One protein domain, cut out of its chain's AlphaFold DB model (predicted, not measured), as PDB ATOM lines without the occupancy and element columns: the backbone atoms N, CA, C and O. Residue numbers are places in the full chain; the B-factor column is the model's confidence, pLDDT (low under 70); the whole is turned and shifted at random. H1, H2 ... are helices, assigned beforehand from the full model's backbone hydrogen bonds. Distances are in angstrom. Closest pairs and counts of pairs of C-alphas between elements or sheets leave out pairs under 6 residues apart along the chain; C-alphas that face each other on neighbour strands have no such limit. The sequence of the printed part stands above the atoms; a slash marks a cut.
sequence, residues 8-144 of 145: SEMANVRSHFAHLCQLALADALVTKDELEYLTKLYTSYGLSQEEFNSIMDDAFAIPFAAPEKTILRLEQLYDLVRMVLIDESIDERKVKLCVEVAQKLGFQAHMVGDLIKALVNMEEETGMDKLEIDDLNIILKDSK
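This is residues 8 to 144 of the 145 residues of an uncharacterized protein of Rhodocytophaga rosea (UniProt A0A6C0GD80). Four helices, H1, H2, H4 and H5, make an up-and-down bundle of two helical hairpins, each helix running against the one before it in the chain; H3 packs at a slant on H1 on one side of this bundle, and on the other side H6 packs at a steep slant on H4 with residues 112 to 116 alone and touches H5 with residue 112 alone. H7 lies loosely near H4 and H6, and residues 124 to 129 stick out. The printed part has 137 residues with seven named helices, H1 to H7 in order along the chain, and no named strand; its class is all helix. It is compact, with a radius of gyration of the C-alphas of 14.3 A, and rounded, spanning 40 by 33 by 26 A.

Start at H1, residues 8 to 24, the hub, which touches four other helices. With its residues 17 to 24 alone it touches H2, residues 32 to 44, in a hairpin at a shallow tilt of 5 degrees; the closest C-alphas, of Ala 24 and Glu 34, are 6.7 A apart. H1 also touches H4, residues 70 to 85, running the same way at a shallow tilt of 19 degrees; look at the C-alphas of Leu 20 and Leu 80, the closest at 6.1 A. H4, with residues 77 to 84 alone, touches H5, residues 92 to 104, in a second hairpin at 6 degrees, closest at the C-alphas of Leu 77 and Ala 102, 6.1 A. H1 touches H5 with residues 19 to 24 alone, closest at the C-alphas of Leu 23 and Lys 94, 5.5 A; H2 and H5 are apart. With residues 14 to 21 alone H1 touches H3, residues 49 to 57, at a steep tilt of 56 degrees; the closest C-alphas, of Cys 21 and Met 56, are 5.8 A apart. H6, residues 110 to 126, touches H4 with residues 112 to 116 alone, at a steep tilt of 66 degrees, closest at the C-alphas of Val 81 and Ile 116, 6.4 A. H7, residues 133 to 142, is close to H4 but not clearly touching, about perpendicular at 84 degrees, with the closest C-alphas, of Glu 75 and Ile 133, 7.6 A apart. In H1 to H6 every O i to N i+4 pair is within hydrogen-bond range; in H7, 4 of 6 are.

Find C-alpha 8 at (-10.950, -52.569, -34.175); from there H1 runs 24.6 A to C-alpha 24. H6 runs 24.3 A and H4 22.6 A. H7 ends at C-alpha 142, (10.984, -62.770, -13.534).

The C-alphas farthest apart, of Glu 50 and Lys 144, are 42.5 A apart. The printed part has no cut; the link from H3 to H4, residues 58 to 69, is long. Residues 123 to 144 have pLDDT under 70.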
ATOM      1  N   SER A   8     -11.465 -52.612 -35.550       81.81
ATOM      2  CA  SER A   8     -10.950 -52.569 -34.175       81.81
ATOM      3  C   SER A   8      -9.425 -52.650 -34.122       81.81
ATOM      4  O   SER A   8      -8.796 -51.945 -33.339       81.81
ATOM      5  N   GLU A   9      -8.814 -53.466 -34.979       84.88
ATOM      6  CA  GLU A   9      -7.358 -53.595 -35.067       84.88
ATOM      7  C   GLU A   9      -6.733 -52.311 -35.614       84.88
ATOM      8  O   GLU A   9      -5.755 -51.819 -35.059       84.88
ATOM      9  N   MET A  10      -7.363 -51.697 -36.620       85.81
ATOM     10  CA  MET A  10      -6.954 -50.392 -37.139       85.81
ATOM     11  C   MET A  10      -7.050 -49.291 -36.070       85.81
ATOM     12  O   MET A  10      -6.171 -48.437 -35.983       85.81
ATOM     13  N   ALA A  11      -8.086 -49.309 -35.224       90.12
ATOM     14  CA  ALA A  11      -8.197 -48.370 -34.106       90.12
ATOM     15  C   ALA A  11      -7.059 -48.552 -33.086       90.12
ATOM     16  O   ALA A  11      -6.481 -47.561 -32.642       90.12
ATOM     17  N   ASN A  12      -6.688 -49.798 -32.772       92.00
ATOM     18  CA  ASN A  12      -5.562 -50.102 -31.884       92.00
ATOM     19  C   ASN A  12      -4.228 -49.622 -32.469       92.00
ATOM     20  O   ASN A  12      -3.427 -49.028 -31.751       92.00
ATOM     21  N   VAL A  13      -4.005 -49.845 -33.769       91.12
ATOM     22  CA  VAL A  13      -2.809 -49.380 -34.490       91.12
ATOM     23  C   VAL A  13      -2.717 -47.856 -34.461       91.12
ATOM     24  O   VAL A  13      -1.678 -47.307 -34.107       91.12
ATOM     25  N   ARG A  14      -3.816 -47.156 -34.769       91.81
ATOM     26  CA  ARG A  14      -3.857 -45.686 -34.756       91.81
ATOM     27  C   ARG A  14      -3.652 -45.117 -33.361       91.81
ATOM     28  O   ARG A  14      -2.900 -44.162 -33.215       91.81
ATOM     29  N   SER A  15      -4.289 -45.701 -32.345       94.50
ATOM     30  CA  SER A  15      -4.104 -45.263 -30.960       94.50
ATOM     31  C   SER A  15      -2.671 -45.476 -30.487       94.50
ATOM     32  O   SER A  15      -2.112 -44.588 -29.854       94.50
ATOM     33  N   HIS A  16      -2.065 -46.619 -30.808       95.12
ATOM     34  CA  HIS A  16      -0.666 -46.886 -30.484       95.12
ATOM     35  C   HIS A  16       0.276 -45.885 -31.145       95.12
ATOM     36  O   HIS A  16       1.066 -45.229 -30.471       95.12
ATOM     37  N   PHE A  17       0.121 -45.704 -32.456       94.56
ATOM     38  CA  PHE A  17       0.930 -44.761 -33.211       94.56
ATOM     39  C   PHE A  17       0.768 -43.323 -32.691       94.56
ATOM     40  O   PHE A  17       1.755 -42.614 -32.523       94.56
ATOM     41  N   ALA A  18      -0.449 -42.928 -32.309       94.88
ATOM     42  CA  ALA A  18      -0.701 -41.640 -31.674       94.88
ATOM     43  C   ALA A  18       0.080 -41.457 -30.365       94.88
ATOM     44  O   ALA A  18       0.640 -40.388 -30.143       94.88
ATOM     45  N   HIS A  19       0.170 -42.479 -29.508       95.56
ATOM     46  CA  HIS A  19       0.958 -42.385 -28.274       95.56
ATOM     47  C   HIS A  19       2.459 -42.231 -28.546       95.56
ATOM     48  O   HIS A  19       3.137 -41.503 -27.824       95.56
ATOM     49  N   LEU A  20       2.977 -42.864 -29.600       94.81
ATOM     50  CA  LEU A  20       4.370 -42.699 -30.017       94.81
ATOM     51  C   LEU A  20       4.635 -41.289 -30.558       94.81
ATOM     52  O   LEU A  20       5.637 -40.674 -30.202       94.81
ATOM     53  N   CYS A  21       3.706 -40.735 -31.341       93.62
ATOM     54  CA  CYS A  21       3.755 -39.333 -31.754       93.62
ATOM     55  C   CYS A  21       3.706 -38.390 -30.546       93.62
ATOM     56  O   CYS A  21       4.474 -37.438 -30.488       93.62
ATOM     57  N   GLN A  22       2.850 -38.662 -29.554       93.31
ATOM     58  CA  GLN A  22       2.781 -37.863 -28.325       93.31
ATOM     59  C   GLN A  22       4.092 -37.912 -27.530       93.31
ATOM     60  O   GLN A  22       4.474 -36.893 -26.964       93.31
ATOM     61  N   LEU A  23       4.793 -39.056 -27.503       93.25
ATOM     62  CA  LEU A  23       6.137 -39.151 -26.924       93.25
ATOM     63  C   LEU A  23       7.123 -38.269 -27.689       93.25
ATOM     64  O   LEU A  23       7.778 -37.446 -27.064       93.25
ATOM     65  N   ALA A  24       7.170 -38.368 -29.020       91.06
ATOM     66  CA  ALA A  24       8.049 -37.534 -29.846       91.06
ATOM     67  C   ALA A  24       7.800 -36.031 -29.627       91.06
ATOM     68  O   ALA A  24       8.717 -35.221 -29.537       91.06
ATOM     69  N   LEU A  25       6.522 -35.663 -29.525       90.31
ATOM     70  CA  LEU A  25       6.051 -34.290 -29.346       90.31
ATOM     71  C   LEU A  25       6.107 -33.807 -27.887       90.31
ATOM     72  O   LEU A  25       5.770 -32.653 -27.623       90.31
ATOM     73  N   ALA A  26       6.482 -34.666 -26.932       88.69
ATOM     74  CA  ALA A  26       6.623 -34.273 -25.530       88.69
ATOM     75  C   ALA A  26       7.807 -33.311 -25.327       88.69
ATOM     76  O   ALA A  26       7.799 -32.499 -24.393       88.69
ATOM     77  N   ASP A  27       8.790 -33.385 -26.224       80.88
ATOM     78  CA  ASP A  27       9.923 -32.476 -26.279       80.88
ATOM     79  C   ASP A  27       9.675 -31.286 -27.200       80.88
ATOM     80  O   ASP A  27       8.730 -31.227 -27.983       80.88
ATOM     81  N   ALA A  28      10.551 -30.286 -27.096       74.88
ATOM     82  CA  ALA A  28      10.440 -29.075 -27.901       74.88
ATOM     83  C   ALA A  28      10.713 -29.318 -29.399       74.88
ATOM     84  O   ALA A  28      10.287 -28.515 -30.229       74.88
ATOM     85  N   LEU A  29      11.457 -30.375 -29.741       82.94
ATOM     86  CA  LEU A  29      11.893 -30.697 -31.097       82.94
ATOM     87  C   LEU A  29      11.914 -32.214 -31.284       82.94
ATOM     88  O   LEU A  29      12.604 -32.900 -30.540       82.94
ATOM     89  N   VAL A  30      11.230 -32.697 -32.323       88.50
ATOM     90  CA  VAL A  30      11.351 -34.085 -32.790       88.50
ATOM     91  C   VAL A  30      12.661 -34.220 -33.559       88.50
ATOM     92  O   VAL A  30      12.901 -33.495 -34.532       88.50
ATOM     93  N   THR A  31      13.518 -35.132 -33.124       89.81
ATOM     94  CA  THR A  31      14.809 -35.410 -33.751       89.81
ATOM     95  C   THR A  31      14.649 -36.221 -35.040       89.81
ATOM     96  O   THR A  31      13.591 -36.771 -35.360       89.81
ATOM     97  N   LYS A  32      15.725 -36.292 -35.832       90.56
ATOM     98  CA  LYS A  32      15.729 -37.073 -37.073       90.56
ATOM     99  C   LYS A  32      15.569 -38.572 -36.794       90.56
ATOM    100  O   LYS A  32      14.862 -39.239 -37.546       90.56
ATOM    101  N   ASP A  33      16.212 -39.079 -35.749       89.69
ATOM    102  CA  ASP A  33      16.192 -40.494 -35.379       89.69
ATOM    103  C   ASP A  33      14.806 -40.931 -34.886       89.69
ATOM    104  O   ASP A  33      14.299 -41.968 -35.317       89.69
ATOM    105  N   GLU A  34      14.124 -40.087 -34.105       91.31
ATOM    106  CA  GLU A  34      12.725 -40.305 -33.711       91.31
ATOM    107  C   GLU A  34      11.797 -40.358 -34.926       91.31
ATOM    108  O   GLU A  34      10.980 -41.272 -35.061       91.31
ATOM    109  N   LEU A  35      11.940 -39.404 -35.851       91.31
ATOM    110  CA  LEU A  35      11.131 -39.375 -37.065       91.31
ATOM    111  C   LEU A  35      11.402 -40.597 -37.952       91.31
ATOM    112  O   LEU A  35      10.470 -41.154 -38.534       91.31
ATOM    113  N   GLU A  36      12.658 -41.033 -38.062       91.25
ATOM    114  CA  GLU A  36      13.032 -42.226 -38.819       91.25
ATOM    115  C   GLU A  36      12.448 -43.498 -38.188       91.25
ATOM    116  O   GLU A  36      11.929 -44.360 -38.906       91.25
ATOM    117  N   TYR A  37      12.470 -43.611 -36.860       90.81
ATOM    118  CA  TYR A  37      11.853 -44.727 -36.149       90.81
ATOM    119  C   TYR A  37      10.335 -44.758 -36.328       90.81
ATOM    120  O   TYR A  37       9.800 -45.780 -36.766       90.81
ATOM    121  N   LEU A  38       9.648 -43.632 -36.103       92.12
ATOM    122  CA  LEU A  38       8.212 -43.503 -36.368       92.12
ATOM    123  C   LEU A  38       7.894 -43.864 -37.824       92.12
ATOM    124  O   LEU A  38       6.903 -44.544 -38.089       92.12
ATOM    125  N   THR A  39       8.772 -43.467 -38.755       89.62
ATOM    126  CA  THR A  39       8.637 -43.756 -40.186       89.62
ATOM    127  C   THR A  39       8.677 -45.252 -40.490       89.62
ATOM    128  O   THR A  39       7.823 -45.798 -41.197       89.62
ATOM    129  N   LYS A  40       9.664 -45.946 -39.919       88.81
ATOM    130  CA  LYS A  40       9.808 -47.402 -40.040       88.81
ATOM    131  C   LYS A  40       8.609 -48.128 -39.429       88.81
ATOM    132  O   LYS A  40       8.125 -49.095 -40.016       88.81
ATOM    133  N   LEU A  41       8.123 -47.646 -38.287       87.50
ATOM    134  CA  LEU A  41       7.022 -48.262 -37.559       87.50
ATOM    135  C   LEU A  41       5.678 -48.111 -38.288       87.50
ATOM    136  O   LEU A  41       4.987 -49.101 -38.499       87.50
ATOM    137  N   TYR A  42       5.316 -46.917 -38.774       85.31
ATOM    138  CA  TYR A  42       4.047 -46.771 -39.506       85.31
ATOM    139  C   TYR A  42       4.051 -47.564 -40.820       85.31
ATOM    140  O   TYR A  42       3.015 -48.091 -41.233       85.31
ATOM    141  N   THR A  43       5.217 -47.667 -41.473       84.44
ATOM    142  CA  THR A  43       5.367 -48.436 -42.714       84.44
ATOM    143  C   THR A  43       5.154 -49.928 -42.452       84.44
ATOM    144  O   THR A  43       4.532 -50.608 -43.268       84.44
ATOM    145  N   SER A  44       5.612 -50.442 -41.303       84.06
ATOM    146  CA  SER A  44       5.380 -51.839 -40.911       84.06
ATOM    147  C   SER A  44       3.906 -52.120 -40.597       84.06
ATOM    148  O   SER A  44       3.425 -53.216 -40.879       84.06
ATOM    149  N   TYR A  45       3.166 -51.117 -40.115       84.19
ATOM    150  CA  TYR A  45       1.715 -51.185 -39.910       84.19
ATOM    151  C   TYR A  45       0.894 -51.054 -41.201       84.19
ATOM    152  O   TYR A  45      -0.326 -51.214 -41.171       84.19
ATOM    153  N   GLY A  46       1.535 -50.774 -42.341       84.12
ATOM    154  CA  GLY A  46       0.856 -50.595 -43.624       84.12
ATOM    155  C   GLY A  46       0.051 -49.295 -43.728       84.12
ATOM    156  O   GLY A  46      -0.840 -49.209 -44.572       84.12
ATOM    157  N   LEU A  47       0.352 -48.299 -42.887       83.31
ATOM    158  CA  LEU A  47      -0.279 -46.981 -42.943       83.31
ATOM    159  C   LEU A  47       0.274 -46.157 -44.111       83.31
ATOM    160  O   LEU A  47       1.449 -46.244 -44.471       83.31
ATOM    161  N   SER A  48      -0.583 -45.328 -44.701       88.06
ATOM    162  CA  SER A  48      -0.167 -44.377 -45.736       88.06
ATOM    163  C   SER A  48       0.557 -43.160 -45.142       88.06
ATOM    164  O   SER A  48       0.360 -42.803 -43.981       88.06
ATOM    165  N   GLN A  49       1.356 -42.462 -45.957       87.88
ATOM    166  CA  GLN A  49       1.987 -41.194 -45.548       87.88
ATOM    167  C   GLN A  49       0.948 -40.138 -45.132       87.88
ATOM    168  O   GLN A  49       1.202 -39.325 -44.245       87.88
ATOM    169  N   GLU A  50      -0.221 -40.138 -45.775       89.56
ATOM    170  CA  GLU A  50      -1.322 -39.228 -45.449       89.56
ATOM    171  C   GLU A  50      -1.881 -39.513 -44.050       89.56
ATOM    172  O   GLU A  50      -2.087 -38.585 -43.270       89.56
ATOM    173  N   GLU A  51      -2.060 -40.791 -43.698       88.25
ATOM    174  CA  GLU A  51      -2.462 -41.198 -42.349       88.25
ATOM    175  C   GLU A  51      -1.391 -40.880 -41.311       88.25
ATOM    176  O   GLU A  51      -1.728 -40.376 -40.244       88.25
ATOM    177  N   PHE A  52      -0.115 -41.113 -41.629       90.25
ATOM    178  CA  PHE A  52       0.999 -40.736 -40.760       90.25
ATOM    179  C   PHE A  52       0.956 -39.242 -40.419       90.25
ATOM    180  O   PHE A  52       0.941 -38.881 -39.245       90.25
ATOM    181  N   ASN A  53       0.884 -38.378 -41.438       90.94
ATOM    182  CA  ASN A  53       0.863 -36.930 -41.242       90.94
ATOM    183  C   ASN A  53      -0.380 -36.491 -40.457       90.94
ATOM    184  O   ASN A  53      -0.271 -35.652 -39.574       90.94
ATOM    185  N   SER A  54      -1.543 -37.077 -40.758       91.62
ATOM    186  CA  SER A  54      -2.802 -36.793 -40.060       91.62
ATOM    187  C   SER A  54      -2.728 -37.145 -38.570       91.62
ATOM    188  O   SER A  54      -3.132 -36.357 -37.721       91.62
ATOM    189  N   ILE A  55      -2.152 -38.305 -38.238       92.81
ATOM    190  CA  ILE A  55      -1.968 -38.724 -36.845       92.81
ATOM    191  C   ILE A  55      -0.923 -37.855 -36.143       92.81
ATOM    192  O   ILE A  55      -1.114 -37.508 -34.984       92.81
ATOM    193  N   MET A  56       0.158 -37.479 -36.827       90.12
ATOM    194  CA  MET A  56       1.195 -36.618 -36.255       90.12
ATOM    195  C   MET A  56       0.673 -35.202 -35.953       90.12
ATOM    196  O   MET A  56       1.045 -34.630 -34.933       90.12
ATOM    197  N   ASP A  57      -0.187 -34.651 -36.816       91.38
ATOM    198  CA  ASP A  57      -0.773 -33.313 -36.656       91.38
ATOM    199  C   ASP A  57      -1.737 -33.242 -35.458       91.38
ATOM    200  O   ASP A  57      -1.704 -32.278 -34.696       91.38
ATOM    201  N   ASP A  58      -2.533 -34.297 -35.242       90.88
ATOM    202  CA  ASP A  58      -3.605 -34.313 -34.236       90.88
ATOM    203  C   ASP A  58      -3.496 -35.505 -33.260       90.88
ATOM    204  O   ASP A  58      -4.483 -36.121 -32.846       90.88
ATOM    205  N   ALA A  59      -2.264 -35.838 -32.855       90.75
ATOM    206  CA  ALA A  59      -1.958 -37.032 -32.058       90.75
ATOM    207  C   ALA A  59      -2.727 -37.099 -30.726       90.75
ATOM    208  O   ALA A  59      -3.066 -38.183 -30.248       90.75
ATOM    209  N   PHE A  60      -3.018 -35.948 -30.116       89.44
ATOM    210  CA  PHE A  60      -3.715 -35.849 -28.829       89.44
ATOM    211  C   PHE A  60      -5.239 -36.023 -28.933       89.44
ATOM    212  O   PHE A  60      -5.891 -36.255 -27.914       89.44
ATOM    213  N   ALA A  61      -5.818 -35.919 -30.132       91.75
ATOM    214  CA  ALA A  61      -7.254 -36.088 -30.341       91.75
ATOM    215  C   ALA A  61      -7.661 -37.549 -30.580       91.75
ATOM    216  O   ALA A  61      -8.848 -37.886 -30.522       91.75
ATOM    217  N   ILE A  62      -6.692 -38.426 -30.852       91.88
ATOM    218  CA  ILE A  62      -6.957 -39.832 -31.143       91.88
ATOM    219  C   ILE A  62      -7.368 -40.547 -29.849       91.88
ATOM    220  O   ILE A  62      -6.636 -40.510 -28.856       91.88
ATOM    221  N   PRO A  63      -8.536 -41.218 -29.830       91.56
ATOM    222  CA  PRO A  63      -9.000 -41.909 -28.641       91.56
ATOM    223  C   PRO A  63      -8.102 -43.104 -28.321       91.56
ATOM    224  O   PRO A  63      -7.649 -43.826 -29.210       91.56
ATOM    225  N   PHE A  64      -7.909 -43.343 -27.025       91.94
ATOM    226  CA  PHE A  64      -7.203 -44.521 -26.539       91.94
ATOM    227  C   PHE A  64      -7.929 -45.810 -26.960       91.94
ATOM    228  O   PHE A  64      -9.122 -45.969 -26.689       91.94
ATOM    229  N   ALA A  65      -7.193 -46.748 -27.550       93.38
ATOM    230  CA  ALA A  65      -7.656 -48.085 -27.891       93.38
ATOM    231  C   ALA A  65      -6.567 -49.110 -27.550       93.38
ATOM    232  O   ALA A  65      -5.456 -49.053 -28.074       93.38
ATOM    233  N   ALA A  66      -6.893 -50.045 -26.657       91.94
ATOM    234  CA  ALA A  66      -5.987 -51.111 -26.250       91.94
ATOM    235  C   ALA A  66      -6.309 -52.419 -26.989       91.94
ATOM    236  O   ALA A  66      -7.479 -52.813 -27.052       91.94
ATOM    237  N   PRO A  67      -5.289 -53.160 -27.449       91.69
ATOM    238  CA  PRO A  67      -5.468 -54.527 -27.913       91.69
ATOM    239  C   PRO A  67      -6.050 -55.449 -26.835       91.69
ATOM    240  O   PRO A  67      -5.651 -55.401 -25.672       91.69
ATOM    241  N   GLU A  68      -6.926 -56.372 -27.235       90.25
ATOM    242  CA  GLU A  68      -7.483 -57.382 -26.320       90.25
ATOM    243  C   GLU A  68      -6.415 -58.386 -25.858       90.25
ATOM    244  O   GLU A  68      -6.401 -58.841 -24.712       90.25
ATOM    245  N   LYS A  69      -5.487 -58.736 -26.756       89.88
ATOM    246  CA  LYS A  69      -4.430 -59.706 -26.476       89.88
ATOM    247  C   LYS A  69      -3.300 -59.039 -25.699       89.88
ATOM    248  O   LYS A  69      -2.723 -58.053 -26.146       89.88
ATOM    249  N   THR A  70      -2.920 -59.629 -24.566       90.00
ATOM    250  CA  THR A  70      -1.805 -59.143 -23.733       90.00
ATOM    251  C   THR A  70      -0.484 -59.059 -24.491       90.00
ATOM    252  O   THR A  70       0.261 -58.116 -24.263       90.00
ATOM    253  N   ILE A  71      -0.217 -59.986 -25.420       89.12
ATOM    254  CA  ILE A  71       1.009 -59.953 -26.230       89.12
ATOM    255  C   ILE A  71       1.099 -58.679 -27.079       89.12
ATOM    256  O   ILE A  71       2.124 -58.018 -27.069       89.12
ATOM    257  N   LEU A  72      -0.010 -58.264 -27.695       90.38
ATOM    258  CA  LEU A  72      -0.063 -57.036 -28.489       90.38
ATOM    259  C   LEU A  72       0.096 -55.795 -27.603       90.38
ATOM    260  O   LEU A  72       0.739 -54.831 -27.986       90.38
ATOM    261  N   ARG A  73      -0.462 -55.811 -26.384       93.75
ATOM    262  CA  ARG A  73      -0.235 -54.727 -25.413       93.75
ATOM    263  C   ARG A  73       1.240 -54.631 -25.019       93.75
ATOM    264  O   ARG A  73       1.747 -53.529 -24.851       93.75
ATOM    265  N   LEU A  74       1.917 -55.770 -24.882       91.88
ATOM    266  CA  LEU A  74       3.341 -55.815 -24.558       91.88
ATOM    267  C   LEU A  74       4.202 -55.287 -25.707       91.88
ATOM    268  O   LEU A  74       5.122 -54.524 -25.449       91.88
ATOM    269  N   GLU A  75       3.877 -55.638 -26.953       91.06
ATOM    270  CA  GLU A  75       4.518 -55.052 -28.138       91.06
ATOM    271  C   GLU A  75       4.366 -53.526 -28.147       91.06
ATOM    272  O   GLU A  75       5.344 -52.812 -28.346       91.06
ATOM    273  N   GLN A  76       3.174 -53.013 -27.816       94.19
ATOM    274  CA  GLN A  76       2.968 -51.567 -27.702       94.19
ATOM    275  C   GLN A  76       3.830 -50.943 -26.599       94.19
ATOM    276  O   GLN A  76       4.447 -49.906 -26.817       94.19
ATOM    277  N   LEU A  77       3.911 -51.574 -25.424       94.75
ATOM    278  CA  LEU A  77       4.789 -51.112 -24.347       94.75
ATOM    279  C   LEU A  77       6.257 -51.096 -24.784       94.75
ATOM    280  O   LEU A  77       6.970 -50.139 -24.496       94.75
ATOM    281  N   TYR A  78       6.694 -52.132 -25.491       92.94
ATOM    282  CA  TYR A  78       8.047 -52.220 -26.019       92.94
ATOM    283  C   TYR A  78       8.360 -51.083 -26.996       92.94
ATOM    284  O   TYR A  78       9.380 -50.418 -26.832       92.94
ATOM    285  N   ASP A  79       7.470 -50.808 -27.951       93.94
ATOM    286  CA  ASP A  79       7.640 -49.699 -28.895       93.94
ATOM    287  C   ASP A  79       7.694 -48.343 -28.172       93.94
ATOM    288  O   ASP A  79       8.517 -47.492 -28.506       93.94
ATOM    289  N   LEU A  80       6.859 -48.140 -27.143       94.50
ATOM    290  CA  LEU A  80       6.875 -46.913 -26.337       94.50
ATOM    291  C   LEU A  80       8.212 -46.739 -25.611       94.50
ATOM    292  O   LEU A  80       8.740 -45.634 -25.565       94.50
ATOM    293  N   VAL A  81       8.766 -47.812 -25.044       93.69
ATOM    294  CA  VAL A  81      10.063 -47.749 -24.363       93.69
ATOM    295  C   VAL A  81      11.197 -47.549 -25.366       93.69
ATOM    296  O   VAL A  81      12.068 -46.721 -25.120       93.69
ATOM    297  N   ARG A  82      11.167 -48.226 -26.521       91.81
ATOM    298  CA  ARG A  82      12.109 -47.966 -27.619       91.81
ATOM    299  C   ARG A  82      12.086 -46.500 -28.029       91.81
ATOM    300  O   ARG A  82      13.151 -45.923 -28.178       91.81
ATOM    301  N   MET A  83      10.905 -45.897 -28.142       92.19
ATOM    302  CA  MET A  83      10.774 -44.481 -28.478       92.19
ATOM    303  C   MET A  83      11.503 -43.571 -27.478       92.19
ATOM    304  O   MET A  83      12.174 -42.633 -27.886       92.19
ATOM    305  N   VAL A  84      11.414 -43.874 -26.180       91.56
ATOM    306  CA  VAL A  84      12.116 -43.133 -25.112       91.56
ATOM    307  C   VAL A  84      13.638 -43.302 -25.186       91.56
ATOM    308  O   VAL A  84      14.374 -42.411 -24.781       91.56
ATOM    309  N   LEU A  85      14.119 -44.448 -25.671       90.69
ATOM    310  CA  LEU A  85      15.549 -44.759 -25.754       90.69
ATOM    311  C   LEU A  85      16.238 -44.213 -27.010       90.69
ATOM    312  O   LEU A  85      17.460 -44.238 -27.078       90.69
ATOM    313  N   ILE A  86      15.480 -43.737 -28.001       89.94
ATOM    314  CA  ILE A  86      16.053 -43.126 -29.213       89.94
ATOM    315  C   ILE A  86      16.730 -41.796 -28.898       89.94
ATOM    316  O   ILE A  86      17.679 -41.410 -29.581       89.94
ATOM    317  N   ASP A  87      16.239 -41.092 -27.883       83.31
ATOM    318  CA  ASP A  87      16.836 -39.837 -27.466       83.31
ATOM    319  C   ASP A  87      18.277 -40.044 -27.002       83.31
ATOM    320  O   ASP A  87      18.598 -40.998 -26.295       83.31
ATOM    321  N   GLU A  88      19.145 -39.076 -27.311       77.06
ATOM    322  CA  GLU A  88      20.530 -39.063 -26.813       77.06
ATOM    323  C   GLU A  88      20.600 -39.100 -25.273       77.06
ATOM    324  O   GLU A  88      21.637 -39.407 -24.683       77.06
ATOM    325  N   SER A  89      19.515 -38.733 -24.591       80.50
ATOM    326  CA  SER A  89      19.368 -38.809 -23.141       80.50
ATOM    327  C   SER A  89      17.915 -39.074 -22.776       80.50
ATOM    328  O   SER A  89      17.015 -38.454 -23.333       80.50
ATOM    329  N   ILE A  90      17.694 -39.948 -21.794       83.06
ATOM    330  CA  ILE A  90      16.351 -40.301 -21.324       83.06
ATOM    331  C   ILE A  90      15.664 -39.063 -20.727       83.06
ATOM    332  O   ILE A  90      16.044 -38.602 -19.646       83.06
ATOM    333  N   ASP A  91      14.634 -38.553 -21.404       86.81
ATOM    334  CA  ASP A  91      13.830 -37.429 -20.919       86.81
ATOM    335  C   ASP A  91      12.740 -37.896 -19.931       86.81
ATOM    336  O   ASP A  91      11.904 -38.760 -20.221       86.81
ATOM    337  N   GLU A  92      12.715 -37.297 -18.736       89.00
ATOM    338  CA  GLU A  92      11.765 -37.648 -17.671       89.00
ATOM    339  C   GLU A  92      10.292 -37.430 -18.069       89.00
ATOM    340  O   GLU A  92       9.407 -38.130 -17.570       89.00
ATOM    341  N   ARG A  93       9.993 -36.474 -18.960       90.75
ATOM    342  CA  ARG A  93       8.632 -36.200 -19.451       90.75
ATOM    343  C   ARG A  93       8.154 -37.328 -20.352       90.75
ATOM    344  O   ARG A  93       7.022 -37.784 -20.187       90.75
ATOM    345  N   LYS A  94       9.021 -37.811 -21.245       91.50
ATOM    346  CA  LYS A  94       8.744 -38.967 -22.104       91.50
ATOM    347  C   LYS A  94       8.578 -40.240 -21.281       91.50
ATOM    348  O   LYS A  94       7.589 -40.950 -21.458       91.50
ATOM    349  N   VAL A  95       9.450 -40.484 -20.298       93.12
ATOM    350  CA  VAL A  95       9.291 -41.610 -19.356       93.12
ATOM    351  C   VAL A  95       7.954 -41.527 -18.624       93.12
ATOM    352  O   VAL A  95       7.236 -42.522 -18.531       93.12
ATOM    353  N   LYS A  96       7.579 -40.343 -18.128       94.12
ATOM    354  CA  LYS A  96       6.306 -40.150 -17.432       94.12
ATOM    355  C   LYS A  96       5.110 -40.462 -18.335       94.12
ATOM    356  O   LYS A  96       4.231 -41.212 -17.914       94.12
ATOM    357  N   LEU A  97       5.103 -39.951 -19.565       93.81
ATOM    358  CA  LEU A  97       4.043 -40.244 -20.529       93.81
ATOM    359  C   LEU A  97       3.996 -41.742 -20.872       93.81
ATOM    360  O   LEU A  97       2.918 -42.334 -20.903       93.81
ATOM    361  N   CYS A  98       5.155 -42.379 -21.050       95.12
ATOM    362  CA  CYS A  98       5.267 -43.820 -21.268       95.12
ATOM    363  C   CYS A  98       4.640 -44.613 -20.108       95.12
ATOM    364  O   CYS A  98       3.839 -45.517 -20.345       95.12
ATOM    365  N   VAL A  99       4.906 -44.229 -18.852       96.06
ATOM    366  CA  VAL A  99       4.281 -44.827 -17.656       96.06
ATOM    367  C   VAL A  99       2.762 -44.655 -17.659       96.06
ATOM    368  O   VAL A  99       2.043 -45.616 -17.384       96.06
ATOM    369  N   GLU A 100       2.253 -43.470 -17.999       95.56
ATOM    370  CA  GLU A 100       0.809 -43.221 -18.070       95.56
ATOM    371  C   GLU A 100       0.129 -44.102 -19.130       95.56
ATOM    372  O   GLU A 100      -0.939 -44.670 -18.883       95.56
ATOM    373  N   VAL A 101       0.751 -44.261 -20.302       95.06
ATOM    374  CA  VAL A 101       0.231 -45.132 -21.366       95.06
ATOM    375  C   VAL A 101       0.344 -46.607 -20.970       95.06
ATOM    376  O   VAL A 101      -0.623 -47.352 -21.136       95.06
ATOM    377  N   ALA A 102       1.453 -47.029 -20.361       95.38
ATOM    378  CA  ALA A 102       1.635 -48.386 -19.850       95.38
ATOM    379  C   ALA A 102       0.528 -48.765 -18.852       95.38
ATOM    380  O   ALA A 102      -0.084 -49.830 -18.959       95.38
ATOM    381  N   GLN A 103       0.191 -47.863 -17.927       96.06
ATOM    382  CA  GLN A 103      -0.906 -48.069 -16.980       96.06
ATOM    383  C   GLN A 103      -2.259 -48.225 -17.680       96.06
ATOM    384  O   GLN A 103      -3.032 -49.114 -17.318       96.06
ATOM    385  N   LYS A 104      -2.538 -47.427 -18.719       94.81
ATOM    386  CA  LYS A 104      -3.759 -47.574 -19.534       94.81
ATOM    387  C   LYS A 104      -3.796 -48.903 -20.295       94.81
ATOM    388  O   LYS A 104      -4.869 -49.480 -20.457       94.81
ATOM    389  N   LEU A 105      -2.641 -49.427 -20.703       93.06
ATOM    390  CA  LEU A 105      -2.501 -50.769 -21.279       93.06
ATOM    391  C   LEU A 105      -2.637 -51.888 -20.227       93.06
ATOM    392  O   LEU A 105      -2.711 -53.064 -20.583       93.06
ATOM    393  N   GLY A 106      -2.748 -51.562 -18.937       94.12
ATOM    394  CA  GLY A 106      -2.931 -52.524 -17.846       94.12
ATOM    395  C   GLY A 106      -1.626 -53.034 -17.235       94.12
ATOM    396  O   GLY A 106      -1.623 -54.078 -16.581       94.12
ATOM    397  N   PHE A 107      -0.527 -52.314 -17.447       94.44
ATOM    398  CA  PHE A 107       0.790 -52.623 -16.909       94.44
ATOM    399  C   PHE A 107       1.084 -51.825 -15.630       94.44
ATOM    400  O   PHE A 107       0.581 -50.725 -15.417       94.44
ATOM    401  N   GLN A 108       1.898 -52.396 -14.743       94.56
ATOM    402  CA  GLN A 108       2.396 -51.713 -13.552       94.56
ATOM    403  C   GLN A 108       3.458 -50.669 -13.923       94.56
ATOM    404  O   GLN A 108       4.265 -50.895 -14.821       94.56
ATOM    405  N   ALA A 109       3.500 -49.555 -13.186       90.75
ATOM    406  CA  ALA A 109       4.399 -48.435 -13.481       90.75
ATOM    407  C   ALA A 109       5.892 -48.816 -13.462       90.75
ATOM    408  O   ALA A 109       6.662 -48.293 -14.263       90.75
ATOM    409  N   HIS A 110       6.299 -49.742 -12.582       90.75
ATOM    410  CA  HIS A 110       7.695 -50.185 -12.495       90.75
ATOM    411  C   HIS A 110       8.174 -50.883 -13.774       90.75
ATOM    412  O   HIS A 110       9.347 -50.762 -14.113       90.75
ATOM    413  N   MET A 111       7.270 -51.518 -14.532       90.88
ATOM    414  CA  MET A 111       7.658 -52.290 -15.713       90.88
ATOM    415  C   MET A 111       8.256 -51.424 -16.817       90.88
ATOM    416  O   MET A 111       9.079 -51.928 -17.564       90.88
ATOM    417  N   VAL A 112       7.921 -50.131 -16.904       93.19
ATOM    418  CA  VAL A 112       8.610 -49.214 -17.832       93.19
ATOM    419  C   VAL A 112      10.089 -49.103 -17.470       93.19
ATOM    420  O   VAL A 112      10.946 -49.253 -18.332       93.19
ATOM    421  N   GLY A 113      10.396 -48.888 -16.188       91.25
ATOM    422  CA  GLY A 113      11.775 -48.784 -15.712       91.25
ATOM    423  C   GLY A 113      12.551 -50.093 -15.847       91.25
ATOM    424  O   GLY A 113      13.736 -50.066 -16.174       91.25
ATOM    425  N   ASP A 114      11.893 -51.231 -15.627       91.44
ATOM    426  CA  ASP A 114      12.521 -52.543 -15.790       91.44
ATOM    427  C   ASP A 114      12.787 -52.866 -17.261       91.44
ATOM    428  O   ASP A 114      13.868 -53.356 -17.583       91.44
ATOM    429  N   LEU A 115      11.867 -52.500 -18.163       90.62
ATOM    430  CA  LEU A 115      12.094 -52.627 -19.600       90.62
ATOM    431  C   LEU A 115      13.243 -51.724 -20.049       90.62
ATOM    432  O   LEU A 115      14.156 -52.219 -20.691       90.62
ATOM    433  N   ILE A 116      13.261 -50.445 -19.654       90.81
ATOM    434  CA  ILE A 116      14.366 -49.515 -19.963       90.81
ATOM    435  C   ILE A 116      15.713 -50.133 -19.583       90.81
ATOM    436  O   ILE A 116      16.609 -50.209 -20.416       90.81
ATOM    437  N   LYS A 117      15.849 -50.616 -18.342       89.19
ATOM    438  CA  LYS A 117      17.091 -51.247 -17.872       89.19
ATOM    439  C   LYS A 117      17.452 -52.476 -18.696       89.19
ATOM    440  O   LYS A 117      18.612 -52.637 -19.050       89.19
ATOM    441  N   ALA A 118      16.479 -53.340 -18.978       87.81
ATOM    442  CA  ALA A 118      16.716 -54.548 -19.754       87.81
ATOM    443  C   ALA A 118      17.215 -54.216 -21.167       87.81
ATOM    444  O   ALA A 118      18.209 -54.787 -21.600       87.81
ATOM    445  N   LEU A 119      16.575 -53.257 -21.844       85.81
ATOM    446  CA  LEU A 119      16.955 -52.825 -23.188       85.81
ATOM    447  C   LEU A 119      18.360 -52.219 -23.219       85.81
ATOM    448  O   LEU A 119      19.176 -52.649 -24.025       85.81
ATOM    449  N   VAL A 120      18.660 -51.301 -22.298       86.12
ATOM    450  CA  VAL A 120      19.985 -50.667 -22.205       86.12
ATOM    451  C   VAL A 120      21.074 -51.713 -21.953       86.12
ATOM    452  O   VAL A 120      22.067 -51.749 -22.675       86.12
ATOM    453  N   ASN A 121      20.861 -52.625 -20.998       83.12
ATOM    454  CA  ASN A 121      21.823 -53.693 -20.709       83.12
ATOM    455  C   ASN A 121      22.048 -54.600 -21.935       83.12
ATOM    456  O   ASN A 121      23.173 -55.008 -22.217       83.12
ATOM    457  N   MET A 122      20.987 -54.912 -22.687       76.88
ATOM    458  CA  MET A 122      21.079 -55.739 -23.892       76.88
ATOM    459  C   MET A 122      21.858 -55.048 -25.017       76.88
ATOM    460  O   MET A 122      22.645 -55.707 -25.702       76.88
ATOM    461  N   GLU A 123      21.670 -53.741 -25.212       68.94
ATOM    462  CA  GLU A 123      22.419 -52.955 -26.202       68.94
ATOM    463  C   GLU A 123      23.922 -52.936 -25.888       68.94
ATOM    464  O   GLU A 123      24.739 -53.094 -26.801       68.94
ATOM    465  N   GLU A 124      24.286 -52.838 -24.606       65.19
ATOM    466  CA  GLU A 124      25.677 -52.888 -24.140       65.19
ATOM    467  C   GLU A 124      26.333 -54.264 -24.347       65.19
ATOM    468  O   GLU A 124      27.521 -54.340 -24.669       65.19
ATOM    469  N   GLU A 125      25.578 -55.357 -24.194       60.31
ATOM    470  CA  GLU A 125      26.116 -56.720 -24.292       60.31
ATOM    471  C   GLU A 125      26.161 -57.277 -25.722       60.31
ATOM    472  O   GLU A 125      27.024 -58.104 -26.032       60.31
ATOM    473  N   THR A 126      25.253 -56.858 -26.607       50.28
ATOM    474  CA  THR A 126      25.048 -57.552 -27.893       50.28
ATOM    475  C   THR A 126      25.395 -56.728 -29.129       50.28
ATOM    476  O   THR A 126      25.681 -57.312 -30.176       50.28
ATOM    477  N   GLY A 127      25.374 -55.391 -29.063       50.81
ATOM    478  CA  GLY A 127      25.455 -54.557 -30.269       50.81
ATOM    479  C   GLY A 127      24.375 -54.891 -31.318       50.81
ATOM    480  O   GLY A 127      24.569 -54.612 -32.503       50.81
ATOM    481  N   MET A 128      23.271 -55.537 -30.912       44.41
ATOM    482  CA  MET A 128      22.208 -56.003 -31.804       44.41
ATOM    483  C   MET A 128      21.008 -55.057 -31.775       44.41
ATOM    484  O   MET A 128      20.247 -54.985 -30.816       44.41
ATOM    485  N   ASP A 129      20.786 -54.388 -32.903       46.25
ATOM    486  CA  ASP A 129      19.583 -53.609 -33.184       46.25
ATOM    487  C   ASP A 129      18.427 -54.552 -33.563       46.25
ATOM    488  O   ASP A 129      18.139 -54.739 -34.744       46.25
ATOM    489  N   LYS A 130      17.848 -55.248 -32.571       45.62
ATOM    490  CA  LYS A 130      16.484 -55.829 -32.557       45.62
ATOM    491  C   LYS A 130      16.342 -56.832 -31.420       45.62
ATOM    492  O   LYS A 130      17.119 -57.773 -31.338       45.62
ATOM    493  N   LEU A 131      15.285 -56.675 -30.629       50.66
ATOM    494  CA  LEU A 131      14.797 -57.752 -29.774       50.66
ATOM    495  C   LEU A 131      13.739 -58.554 -30.504       50.66
ATOM    496  O   LEU A 131      12.893 -57.988 -31.206       50.66
ATOM    497  N   GLU A 132      13.796 -59.867 -30.327       52.47
ATOM    498  CA  GLU A 132      12.708 -60.757 -30.692       52.47
ATOM    499  C   GLU A 132      11.698 -60.790 -29.535       52.47
ATOM    500  O   GLU A 132      12.038 -60.652 -28.362       52.47
ATOM    501  N   ILE A 133      10.414 -60.956 -29.859       51.22
ATOM    502  CA  ILE A 133       9.304 -60.955 -28.886       51.22
ATOM    503  C   ILE A 133       9.492 -62.020 -27.779       51.22
ATOM    504  O   ILE A 133       8.921 -61.895 -26.693       51.22
ATOM    505  N   ASP A 134      10.305 -63.050 -28.032       49.78
ATOM    506  CA  ASP A 134      10.615 -64.117 -27.074       49.78
ATOM    507  C   ASP A 134      11.392 -63.597 -25.845       49.78
ATOM    508  O   ASP A 134      11.089 -63.994 -24.717       49.78
ATOM    509  N   ASP A 135      12.281 -62.615 -26.028       56.25
ATOM    510  CA  ASP A 135      13.089 -62.027 -24.950       56.25
ATOM    511  C   ASP A 135      12.231 -61.227 -23.951       56.25
ATOM    512  O   ASP A 135      12.437 -61.282 -22.735       56.25
ATOM    513  N   LEU A 136      11.185 -60.546 -24.436       57.66
ATOM    514  CA  LEU A 136      10.253 -59.782 -23.591       57.66
ATOM    515  C   LEU A 136       9.442 -60.681 -22.655       57.66
ATOM    516  O   LEU A 136       9.111 -60.297 -21.530       57.66
ATOM    517  N   ASN A 137       9.124 -61.895 -23.100       52.72
ATOM    518  CA  ASN A 137       8.344 -62.846 -22.315       52.72
ATOM    519  C   ASN A 137       9.166 -63.453 -21.160       52.72
ATOM    520  O   ASN A 137       8.597 -63.861 -20.144       52.72
ATOM    521  N   ILE A 138      10.496 -63.489 -21.298       57.19
ATOM    522  CA  ILE A 138      11.425 -63.895 -20.236       57.19
ATOM    523  C   ILE A 138      11.485 -62.807 -19.157       57.19
ATOM    524  O   ILE A 138      11.269 -63.109 -17.985       57.19
ATOM    525  N   ILE A 139      11.650 -61.538 -19.548       56.88
ATOM    526  CA  ILE A 139      11.714 -60.394 -18.616       56.88
ATOM    527  C   ILE A 139      10.442 -60.298 -17.752       56.88
ATOM    528  O   ILE A 139      10.504 -60.076 -16.542       56.88
ATOM    529  N   LEU A 140       9.266 -60.519 -18.349       55.09
ATOM    530  CA  LEU A 140       7.996 -60.465 -17.619       55.09
ATOM    531  C   LEU A 140       7.751 -61.648 -16.674       55.09
ATOM    532  O   LEU A 140       6.930 -61.526 -15.762       55.09
ATOM    533  N   LYS A 141       8.398 -62.800 -16.891       54.41
ATOM    534  CA  LYS A 141       8.271 -63.952 -15.988       54.41
ATOM    535  C   LYS A 141       9.012 -63.729 -14.673       54.41
ATOM    536  O   LYS A 141       8.478 -64.115 -13.639       54.41
ATOM    537  N   ASP A 142      10.161 -63.062 -14.716       46.59
ATOM    538  CA  ASP A 142      10.984 -62.770 -13.534       46.59
ATOM    539  C   ASP A 142      10.351 -61.714 -12.610       46.59
ATOM    540  O   ASP A 142      10.545 -61.738 -11.401       46.59
ATOM    541  N   SER A 143       9.495 -60.831 -13.136       41.62
ATOM    542  CA  SER A 143       8.799 -59.799 -12.339       41.62
ATOM    543  C   SER A 143       7.617 -60.336 -11.502       41.62
ATOM    544  O   SER A 143       6.784 -59.561 -11.021       41.62
ATOM    545  N   LYS A 144       7.487 -61.664 -11.365       39.50
ATOM    546  CA  LYS A 144       6.413 -62.338 -10.616       39.50
ATOM    547  C   LYS A 144       6.881 -63.235  -9.463       39.50
ATOM    548  O   LYS A 144       6.020 -63.894  -8.876       39.50
TER     549      LYS A 144